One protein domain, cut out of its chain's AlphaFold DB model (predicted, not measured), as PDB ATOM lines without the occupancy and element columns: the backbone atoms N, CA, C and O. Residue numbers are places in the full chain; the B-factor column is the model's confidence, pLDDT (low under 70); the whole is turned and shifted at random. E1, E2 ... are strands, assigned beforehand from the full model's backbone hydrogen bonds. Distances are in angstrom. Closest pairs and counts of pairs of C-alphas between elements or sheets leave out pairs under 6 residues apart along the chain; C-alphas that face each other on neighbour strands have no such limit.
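This is residues 43 to 117 of the 130 residues of an uncharacterized protein of bioreactor metagenome (UniProt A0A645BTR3). One twisted sheet folds over into two layers, partly face to face, like a small sandwich. E1, E5, E6 and residues 54 to 61 of E2 make one layer; residues 62 to 67 of E2 with E3 and E4 make the other, and E2 passes between them where it bends by 121 degrees at residue 62. The printed part has 75 residues with six named strands, E1 to E6 in order, and no named helix; the class is all strand, and the sheet is branched, its neighbours antiparallel. It is compact, with a radius of gyration of the C-alphas of 12.7 A, and spans 37 by 27 by 18 A.

E1, residues 43 to 49, begins with C-alpha 43 at (-164.413, 128.022, 73.267) and is 20.0 A long. E2, residues 54 to 67, spans 22.7 A; E3, residues 72 to 80, 24.3 A; E4, residues 83 to 90, 23.5 A. E5, residues 95 to 101, spans 20.2 A. E6, residues 112 to 116, spans 13.5 A and ends with C-alpha 116 at (-177.229, 129.148, 84.014).

E1 to E4 form a meander, each strand the antiparallel neighbour of the one before. In the hairpin of E1 and E2, N 45 and O 59 are 2.8 A apart. E5 lies on the other side of E1 from E2, with N 48 and O 96 at 2.8 A. E2 has three neighbours; E6 is beside its residues 57 to 61, with N 115 and O 58 at 2.8 A. In the hairpin of E2 and E3, N 64 and O 76 are 2.8 A apart; in that of E3 and E4, N 75 and O 87 are 2.8 A apart. E1 and E4 are apart.

The C-alphas farthest apart, of Arg 51 and Glu 81, are 39.2 A from each other. The printed part has no cut and no long link. Mean pLDDT of the printed part is 90.6; residue 107 is under 70.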
ATOM      1  N   ARG A  43    -163.226 127.502  73.946       95.25
ATOM      2  CA  ARG A  43    -164.413 128.022  73.267       95.25
ATOM      3  C   ARG A  43    -165.481 128.447  74.258       95.25
ATOM      4  O   ARG A  43    -165.535 127.951  75.382       95.25
ATOM      5  N   ARG A  44    -166.366 129.333  73.811       95.50
ATOM      6  CA  ARG A  44    -167.617 129.669  74.495       95.50
ATOM      7  C   ARG A  44    -168.791 129.119  73.706       95.50
ATOM      8  O   ARG A  44    -168.851 129.296  72.495       95.50
ATOM      9  N   LEU A  45    -169.722 128.469  74.389       96.69
ATOM     10  CA  LEU A  45    -171.032 128.108  73.874       96.69
ATOM     11  C   LEU A  45    -172.078 128.988  74.548       96.69
ATOM     12  O   LEU A  45    -172.232 128.924  75.763       96.69
ATOM     13  N   SER A  46    -172.834 129.729  73.749       95.38
ATOM     14  CA  SER A  46    -173.936 130.573  74.206       95.38
ATOM     15  C   SER A  46    -175.232 130.072  73.592       95.38
ATOM     16  O   SER A  46    -175.353 130.021  72.370       95.38
ATOM     17  N   VAL A  47    -176.205 129.700  74.420       94.94
ATOM     18  CA  VAL A  47    -177.539 129.263  73.990       94.94
ATOM     19  C   VAL A  47    -178.532 130.373  74.290       94.94
ATOM     20  O   VAL A  47    -178.600 130.859  75.415       94.94
ATOM     21  N   ILE A  48    -179.316 130.767  73.294       92.88
ATOM     22  CA  ILE A  48    -180.212 131.923  73.333       92.88
ATOM     23  C   ILE A  48    -181.618 131.473  72.950       92.88
ATOM     24  O   ILE A  48    -181.803 130.646  72.058       92.88
ATOM     25  N   ASN A  49    -182.623 132.033  73.616       92.06
ATOM     26  CA  ASN A  49    -184.013 131.849  73.236       92.06
ATOM     27  C   ASN A  49    -184.415 132.867  72.167       92.06
ATOM     28  O   ASN A  49    -184.531 134.054  72.464       92.06
ATOM     29  N   ALA A  50    -184.697 132.402  70.952       92.00
ATOM     30  CA  ALA A  50    -185.110 133.237  69.824       92.00
ATOM     31  C   ALA A  50    -186.437 133.980  70.048       92.00
ATOM     32  O   ALA A  50    -186.757 134.903  69.308       92.00
ATOM     33  N   ARG A  51    -187.254 133.564  71.025       91.62
ATOM     34  CA  ARG A  51    -188.527 134.225  71.334       91.62
ATOM     35  C   ARG A  51    -188.354 135.443  72.236       91.62
ATOM     36  O   ARG A  51    -189.166 136.360  72.172       91.62
ATOM     37  N   THR A  52    -187.382 135.401  73.142       90.38
ATOM     38  CA  THR A  52    -187.186 136.430  74.176       90.38
ATOM     39  C   THR A  52    -185.890 137.207  74.010       90.38
ATOM     40  O   THR A  52    -185.679 138.158  74.758       90.38
ATOM     41  N   ASP A  53    -185.028 136.791  73.081       89.25
ATOM     42  CA  ASP A  53    -183.674 137.306  72.860       89.25
ATOM     43  C   ASP A  53    -182.775 137.213  74.103       89.25
ATOM     44  O   ASP A  53    -181.784 137.932  74.233       89.25
ATOM     45  N   LYS A  54    -183.114 136.319  75.044       88.44
ATOM     46  CA  LYS A  54    -182.372 136.138  76.297       88.44
ATOM     47  C   LYS A  54    -181.467 134.910  76.242       88.44
ATOM     48  O   LYS A  54    -181.899 133.860  75.752       88.44
ATOM     49  N   PRO A  55    -180.242 135.004  76.779       88.50
ATOM     50  CA  PRO A  55    -179.376 133.849  76.943       88.50
ATOM     51  C   PRO A  55    -179.950 132.906  78.013       88.50
ATOM     52  O   PRO A  55    -180.489 133.339  79.031       88.50
ATOM     53  N   LEU A  56    -179.866 131.607  77.750       89.56
ATOM     54  CA  LEU A  56    -180.387 130.532  78.599       89.56
ATOM     55  C   LEU A  56    -179.275 129.826  79.357       89.56
ATOM     56  O   LEU A  56    -179.435 129.421  80.509       89.56
ATOM     57  N   PHE A  57    -178.164 129.649  78.659       91.94
ATOM     58  CA  PHE A  57    -177.049 128.840  79.084       91.94
ATOM     59  C   PHE A  57    -175.791 129.366  78.411       91.94
ATOM     60  O   PHE A  57    -175.794 129.619  77.205       91.94
ATOM     61  N   GLU A  58    -174.728 129.493  79.186       93.38
ATOM     62  CA  GLU A  58    -173.394 129.772  78.682       93.38
ATOM     63  C   GLU A  58    -172.415 128.757  79.273       93.38
ATOM     64  O   GLU A  58    -172.506 128.396  80.447       93.38
ATOM     65  N   MET A  59    -171.489 128.278  78.450       94.12
ATOM     66  CA  MET A  59    -170.396 127.410  78.868       94.12
ATOM     67  C   MET A  59    -169.100 127.910  78.257       94.12
ATOM     68  O   MET A  59    -169.054 128.186  77.061       94.12
ATOM     69  N   VAL A  60    -168.040 127.959  79.051       94.62
ATOM     70  CA  VAL A  60    -166.680 128.185  78.568       94.62
ATOM     71  C   VAL A  60    -165.843 126.952  78.873       94.62
ATOM     72  O   VAL A  60    -165.946 126.385  79.959       94.62
ATOM     73  N   GLY A  61    -165.028 126.530  77.910       94.06
ATOM     74  CA  GLY A  61    -163.999 125.527  78.136       94.06
ATOM     75  C   GLY A  61    -163.522 124.832  76.871       94.06
ATOM     76  O   GLY A  61    -163.771 125.274  75.747       94.06
ATOM     77  N   TYR A  62    -162.841 123.708  77.067       94.75
ATOM     78  CA  TYR A  62    -162.301 122.876  75.996       94.75
ATOM     79  C   TYR A  62    -163.282 121.758  75.678       94.75
ATOM     80  O   TYR A  62    -163.318 120.721  76.345       94.75
ATOM     81  N   PHE A  63    -164.111 121.975  74.663       95.94
ATOM     82  CA  PHE A  63    -165.164 121.034  74.305       95.94
ATOM     83  C   PHE A  63    -165.197 120.724  72.815       95.94
ATOM     84  O   PHE A  63    -164.715 121.505  71.997       95.94
ATOM     85  N   SER A  64    -165.848 119.620  72.464       97.00
ATOM     86  CA  SER A  64    -166.316 119.271  71.123       97.00
ATOM     87  C   SER A  64    -167.846 119.300  71.090       97.00
ATOM     88  O   SER A  64    -168.501 119.170  72.132       97.00
ATOM     89  N   ILE A  65    -168.425 119.513  69.907       96.38
ATOM     90  CA  ILE A  65    -169.880 119.501  69.720       96.38
ATOM     91  C   ILE A  65    -170.287 118.538  68.614       96.38
ATOM     92  O   ILE A  65    -169.587 118.377  67.618       96.38
ATOM     93  N   SER A  66    -171.451 117.922  68.774       94.88
ATOM     94  CA  SER A  66    -172.085 117.102  67.744       94.88
ATOM     95  C   SER A  66    -173.601 117.151  67.887       94.88
ATOM     96  O   SER A  66    -174.119 117.541  68.931       94.88
ATOM     97  N   ASN A  67    -174.315 116.731  66.848       92.31
ATOM     98  CA  ASN A  67    -175.764 116.589  66.891       92.31
ATOM     99  C   ASN A  67    -176.120 115.105  66.916       92.31
ATOM    100  O   ASN A  67    -175.495 114.301  66.222       92.31
ATOM    101  N   ASN A  68    -177.144 114.748  67.684       91.06
ATOM    102  CA  ASN A  68    -177.672 113.388  67.712       91.06
ATOM    103  C   ASN A  68    -179.021 113.275  66.975       91.06
ATOM    104  O   ASN A  68    -179.546 114.242  66.425       91.06
ATOM    105  N   ALA A  69    -179.587 112.066  66.961       92.12
ATOM    106  CA  ALA A  69    -180.862 111.782  66.298       92.12
ATOM    107  C   ALA A  69    -182.098 112.327  67.044       92.12
ATOM    108  O   ALA A  69    -183.207 112.244  66.520       92.12
ATOM    109  N   THR A  70    -181.928 112.864  68.256       93.56
ATOM    110  CA  THR A  70    -183.000 113.355  69.137       93.56
ATOM    111  C   THR A  70    -183.083 114.882  69.184       93.56
ATOM    112  O   THR A  70    -183.741 115.429  70.065       93.56
ATOM    113  N   ASN A  71    -182.490 115.571  68.201       93.44
ATOM    114  CA  ASN A  71    -182.410 117.035  68.127       93.44
ATOM    115  C   ASN A  71    -181.711 117.651  69.345       93.44
ATOM    116  O   ASN A  71    -182.135 118.685  69.851       93.44
ATOM    117  N   GLU A  72    -180.636 117.039  69.827       95.25
ATOM    118  CA  GLU A  72    -179.828 117.605  70.903       95.25
ATOM    119  C   GLU A  72    -178.433 117.952  70.389       95.25
ATOM    120  O   GLU A  72    -177.820 117.204  69.618       95.25
ATOM    121  N   LEU A  73    -177.929 119.094  70.847       95.88
ATOM    122  CA  LEU A  73    -176.518 119.431  70.781       95.88
ATOM    123  C   LEU A  73    -175.815 118.702  71.928       95.88
ATOM    124  O   LEU A  73    -176.074 118.969  73.104       95.88
ATOM    125  N   VAL A  74    -174.940 117.769  71.575       97.19
ATOM    126  CA  VAL A  74    -174.109 117.005  72.501       97.19
ATOM    127  C   VAL A  74    -172.781 117.729  72.645       97.19
ATOM    128  O   VAL A  74    -172.014 117.821  71.685       97.19
ATOM    129  N   VAL A  75    -172.511 118.235  73.842       97.19
ATOM    130  CA  VAL A  75    -171.302 118.993  74.172       97.19
ATOM    131  C   VAL A  75    -170.439 118.146  75.093       97.19
ATOM    132  O   VAL A  75    -170.803 117.920  76.246       97.19
ATOM    133  N   THR A  76    -169.302 117.674  74.593       97.19
ATOM    134  CA  THR A  76    -168.334 116.911  75.395       97.19
ATOM    135  C   THR A  76    -167.220 117.851  75.803       97.19
ATOM    136  O   THR A  76    -166.554 118.390  74.933       97.19
ATOM    137  N   CYS A  77    -167.013 118.064  77.097       96.12
ATOM    138  CA  CYS A  77    -165.976 118.941  77.627       96.12
ATOM    139  C   CYS A  77    -164.911 118.134  78.358       96.12
ATOM    140  O   CYS A  77    -165.251 117.258  79.155       96.12
ATOM    141  N   GLN A  78    -163.641 118.460  78.139       94.50
ATOM    142  CA  GLN A  78    -162.544 117.973  78.964       94.50
ATOM    143  C   GLN A  78    -162.385 118.893  80.180       94.50
ATOM    144  O   GLN A  78    -162.174 120.091  80.022       94.50
ATOM    145  N   THR A  79    -162.498 118.345  81.390       93.44
ATOM    146  CA  THR A  79    -162.399 119.110  82.653       93.44
ATOM    147  C   THR A  79    -161.191 118.717  83.502       93.44
ATOM    148  O   THR A  79    -161.040 119.205  84.616       93.44
ATOM    149  N   GLY A  80    -160.344 117.820  82.995       92.69
ATOM    150  CA  GLY A  80    -159.147 117.329  83.669       92.69
ATOM    151  C   GLY A  80    -158.378 116.320  82.813       92.69
ATOM    152  O   GLY A  80    -158.757 116.008  81.676       92.69
ATOM    153  N   GLU A  81    -157.282 115.788  83.349       90.81
ATOM    154  CA  GLU A  81    -156.509 114.738  82.684       90.81
ATOM    155  C   GLU A  81    -157.339 113.445  82.620       90.81
ATOM    156  O   GLU A  81    -157.525 112.754  83.615       90.81
ATOM    157  N   ASN A  82    -157.863 113.134  81.431       90.38
ATOM    158  CA  ASN A  82    -158.823 112.048  81.179       90.38
ATOM    159  C   ASN A  82    -160.192 112.197  81.872       90.38
ATOM    160  O   ASN A  82    -160.946 111.226  81.950       90.38
ATOM    161  N   GLU A  83    -160.547 113.397  82.333       95.00
ATOM    162  CA  GLU A  83    -161.871 113.678  82.890       95.00
ATOM    163  C   GLU A  83    -162.737 114.419  81.876       95.00
ATOM    164  O   GLU A  83    -162.352 115.475  81.365       95.00
ATOM    165  N   PHE A  84    -163.926 113.876  81.608       95.75
ATOM    166  CA  PHE A  84    -164.851 114.413  80.618       95.75
ATOM    167  C   PHE A  84    -166.254 114.570  81.194       95.75
ATOM    168  O   PHE A  84    -166.736 113.721  81.947       95.75
ATOM    169  N   ARG A  85    -166.935 115.643  80.795       95.62
ATOM    170  CA  ARG A  85    -168.348 115.892  81.096       95.62
ATOM    171  C   ARG A  85    -169.122 116.029  79.798       95.62
ATOM    172  O   ARG A  85    -168.672 116.712  78.886       95.62
ATOM    173  N   VAL A  86    -170.290 115.399  79.725       96.25
ATOM    174  CA  VAL A  86    -171.171 115.485  78.556       96.25
ATOM    175  C   VAL A  86    -172.433 116.234  78.951       96.25
ATOM    176  O   VAL A  86    -173.087 115.877  79.929       96.25
ATOM    177  N   ASN A  87    -172.768 117.266  78.186       94.88
ATOM    178  CA  ASN A  87    -173.985 118.046  78.345       94.88
ATOM    179  C   ASN A  87    -174.859 117.875  77.100       94.88
ATOM    180  O   ASN A  87    -174.351 117.860  75.979       94.88
ATOM    181  N   TYR A  88    -176.171 117.777  77.303       95.50
ATOM    182  CA  TYR A  88    -177.160 117.679  76.231       95.50
ATOM    183  C   TYR A  88    -178.034 118.924  76.258       95.50
ATOM    184  O   TYR A  88    -178.656 119.230  77.276       95.50
ATOM    185  N   ILE A  89    -178.071 119.647  75.143       94.12
ATOM    186  CA  ILE A  89    -178.901 120.841  74.987       94.12
ATOM    187  C   ILE A  89    -179.941 120.543  73.919       94.12
ATOM    188  O   ILE A  89    -179.606 120.341  72.753       94.12
ATOM    189  N   TYR A  90    -181.210 120.525  74.317       93.44
ATOM    190  CA  TYR A  90    -182.309 120.277  73.392       93.44
ATOM    191  C   TYR A  90    -182.487 121.447  72.413       93.44
ATOM    192  O   TYR A  90    -182.666 122.603  72.813       93.44
ATOM    193  N   LEU A  91    -182.452 121.139  71.119       92.62
ATOM    194  CA  LEU A  91    -182.649 122.082  70.028       92.62
ATOM    195  C   LEU A  91    -184.117 122.038  69.594       92.62
ATOM    196  O   LEU A  91    -184.608 121.032  69.083       92.62
ATOM    197  N   ASN A  92    -184.818 123.152  69.792       90.88
ATOM    198  CA  ASN A  92    -186.178 123.363  69.305       90.88
ATOM    199  C   ASN A  92    -186.242 124.618  68.417       90.88
ATOM    200  O   ASN A  92    -185.225 125.262  68.173       90.88
ATOM    201  N   GLU A  93    -187.439 124.975  67.947       92.75
ATOM    202  CA  GLU A  93    -187.665 126.136  67.067       92.75
ATOM    203  C   GLU A  93    -187.196 127.477  67.665       92.75
ATOM    204  O   GLU A  93    -186.878 128.409  66.933       92.75
ATOM    205  N   TRP A  94    -187.104 127.568  68.992       92.56
ATOM    206  CA  TRP A  94    -186.697 128.761  69.726       92.56
ATOM    207  C   TRP A  94    -185.275 128.676  70.288       92.56
ATOM    208  O   TRP A  94    -184.841 129.623  70.936       92.56
ATOM    209  N   THR A  95    -184.539 127.583  70.073       91.50
ATOM    210  CA  THR A  95    -183.163 127.443  70.565       91.50
ATOM    211  C   THR A  95    -182.175 127.908  69.496       91.50
ATOM    212  O   THR A  95    -182.018 127.263  68.462       91.50
ATOM    213  N   LEU A  96    -181.451 128.991  69.769       92.81
ATOM    214  CA  LEU A  96    -180.275 129.413  69.007       92.81
ATOM    215  C   LEU A  96    -179.024 129.071  69.805       92.81
ATOM    216  O   LEU A  96    -179.037 129.142  71.031       92.81
ATOM    217  N   TYR A  97    -177.931 128.741  69.125       94.81
ATOM    218  CA  TYR A  97    -176.636 128.627  69.780       94.81
ATOM    219  C   TYR A  97    -175.533 129.263  68.941       94.81
ATOM    220  O   TYR A  97    -175.589 129.271  67.712       94.81
ATOM    221  N   VAL A  98    -174.525 129.781  69.631       94.50
ATOM    222  CA  VAL A  98    -173.306 130.333  69.045       94.50
ATOM    223  C   VAL A  98    -172.119 129.661  69.718       94.50
ATOM    224  O   VAL A  98    -172.119 129.490  70.937       94.50
ATOM    225  N   VAL A  99    -171.127 129.265  68.920       95.44
ATOM    226  CA  VAL A  99    -169.829 128.806  69.417       95.44
ATOM    227  C   VAL A  99    -168.769 129.802  68.983       95.44
ATOM    228  O   VAL A  99    -168.601 130.048  67.789       95.44
ATOM    229  N   GLU A 100    -168.058 130.358  69.952       93.31
ATOM    230  CA  GLU A 100    -166.996 131.338  69.751       93.31
ATOM    231  C   GLU A 100    -165.655 130.698  70.114       93.31
ATOM    232  O   GLU A 100    -165.541 130.049  71.154       93.31
ATOM    233  N   ASP A 101    -164.643 130.868  69.264       90.75
ATOM    234  CA  ASP A 101    -163.254 130.577  69.630       90.75
ATOM    235  C   ASP A 101    -162.720 131.757  70.445       90.75
ATOM    236  O   ASP A 101    -162.704 132.891  69.962       90.75
ATOM    237  N   ILE A 102    -162.335 131.490  71.691       91.06
ATOM    238  CA  ILE A 102    -161.827 132.497  72.632       91.06
ATOM    239  C   ILE A 102    -160.397 132.176  73.079       91.06
ATOM    240  O   ILE A 102    -159.937 132.669  74.110       91.06
ATOM    241  N   SER A 103    -159.689 131.354  72.302       83.12
ATOM    242  CA  SER A 103    -158.330 130.914  72.601       83.12
ATOM    243  C   SER A 103    -157.392 132.082  72.914       83.12
ATOM    244  O   SER A 103    -157.355 133.093  72.212       83.12
ATOM    245  N   GLY A 104    -156.590 131.919  73.969       73.88
ATOM    246  CA  GLY A 104    -155.659 132.942  74.450       73.88
ATOM    247  C   GLY A 104    -156.258 133.919  75.465       73.88
ATOM    248  O   GLY A 104    -155.533 134.787  75.948       73.88
ATOM    249  N   ALA A 105    -157.540 133.776  75.820       72.06
ATOM    250  CA  ALA A 105    -158.148 134.520  76.920       72.06
ATOM    251  C   ALA A 105    -157.678 134.018  78.300       72.06
ATOM    252  O   ALA A 105    -157.554 134.817  79.229       72.06
ATOM    253  N   HIS A 106    -157.359 132.723  78.423       70.94
ATOM    254  CA  HIS A 106    -156.951 132.092  79.680       70.94
ATOM    255  C   HIS A 106    -155.650 131.288  79.518       70.94
ATOM    256  O   HIS A 106    -155.241 130.926  78.415       70.94
ATOM    257  N   VAL A 107    -154.964 131.036  80.640       65.94
ATOM    258  CA  VAL A 107    -153.695 130.275  80.690       65.94
ATOM    259  C   VAL A 107    -153.923 128.803  81.088       65.94
ATOM    260  O   VAL A 107    -153.040 127.970  80.903       65.94
ATOM    261  N   ASP A 108    -155.100 128.470  81.630       75.25
ATOM    262  CA  ASP A 108    -155.443 127.136  82.139       75.25
ATOM    263  C   ASP A 108    -156.065 126.244  81.054       75.25
ATOM    264  O   ASP A 108    -157.119 126.561  80.512       75.25
ATOM    265  N   LYS A 109    -155.442 125.086  80.794       75.12
ATOM    266  CA  LYS A 109    -155.885 124.102  79.792       75.12
ATOM    267  C   LYS A 109    -157.142 123.316  80.207       75.12
ATOM    268  O   LYS A 109    -157.714 122.611  79.384       75.12
ATOM    269  N   TYR A 110    -157.572 123.395  81.464       79.38
ATOM    270  CA  TYR A 110    -158.765 122.692  81.957       79.38
ATOM    271  C   TYR A 110    -159.870 123.646  82.405       79.38
ATOM    272  O   TYR A 110    -160.779 123.243  83.133       79.38
ATOM    273  N   HIS A 111    -159.804 124.902  81.957       84.44
ATOM    274  CA  HIS A 111    -160.812 125.892  82.281       84.44
ATOM    275  C   HIS A 111    -162.204 125.403  81.850       84.44
ATOM    276  O   HIS A 111    -162.420 124.999  80.704       84.44
ATOM    277  N   TYR A 112    -163.131 125.397  82.808       83.19
ATOM    278  CA  TYR A 112    -164.511 124.980  82.616       83.19
ATOM    279  C   TYR A 112    -165.433 125.830  83.481       83.19
ATOM    280  O   TYR A 112    -165.387 125.764  84.711       83.19
ATOM    281  N   GLU A 113    -166.297 126.594  82.831       86.00
ATOM    282  CA  GLU A 113    -167.291 127.444  83.472       86.00
ATOM    283  C   GLU A 113    -168.663 127.160  82.868       86.00
ATOM    284  O   GLU A 113    -168.797 126.976  81.659       86.00
ATOM    285  N   ILE A 114    -169.690 127.119  83.715       84.38
ATOM    286  CA  ILE A 114    -171.082 127.051  83.280       84.38
ATOM    287  C   ILE A 114    -171.867 128.137  83.995       84.38
ATOM    288  O   ILE A 114    -171.923 128.154  85.226       84.38
ATOM    289  N   ASN A 115    -172.571 128.947  83.215       83.44
ATOM    290  CA  ASN A 115    -173.512 129.938  83.698       83.44
ATOM    291  C   ASN A 115    -174.930 129.564  83.254       83.44
ATOM    292  O   ASN A 115    -175.263 129.570  82.068       83.44
ATOM    293  N   PHE A 116    -175.786 129.254  84.228       79.06
ATOM    294  CA  PHE A 116    -177.229 129.148  84.014       79.06
ATOM    295  C   PHE A 116    -177.863 130.505  84.267       79.06
ATOM    296  O   PHE A 116    -177.623 131.106  85.313       79.06
ATOM    297  N   LEU A 117    -178.686 130.976  83.331       81.31
ATOM    298  CA  LEU A 117    -179.263 132.316  83.392       81.31
ATOM    299  C   LEU A 117    -180.737 132.194  83.825       81.31
ATOM    300  O   LEU A 117    -181.599 131.793  83.039       81.31
TER     301      LEU A 117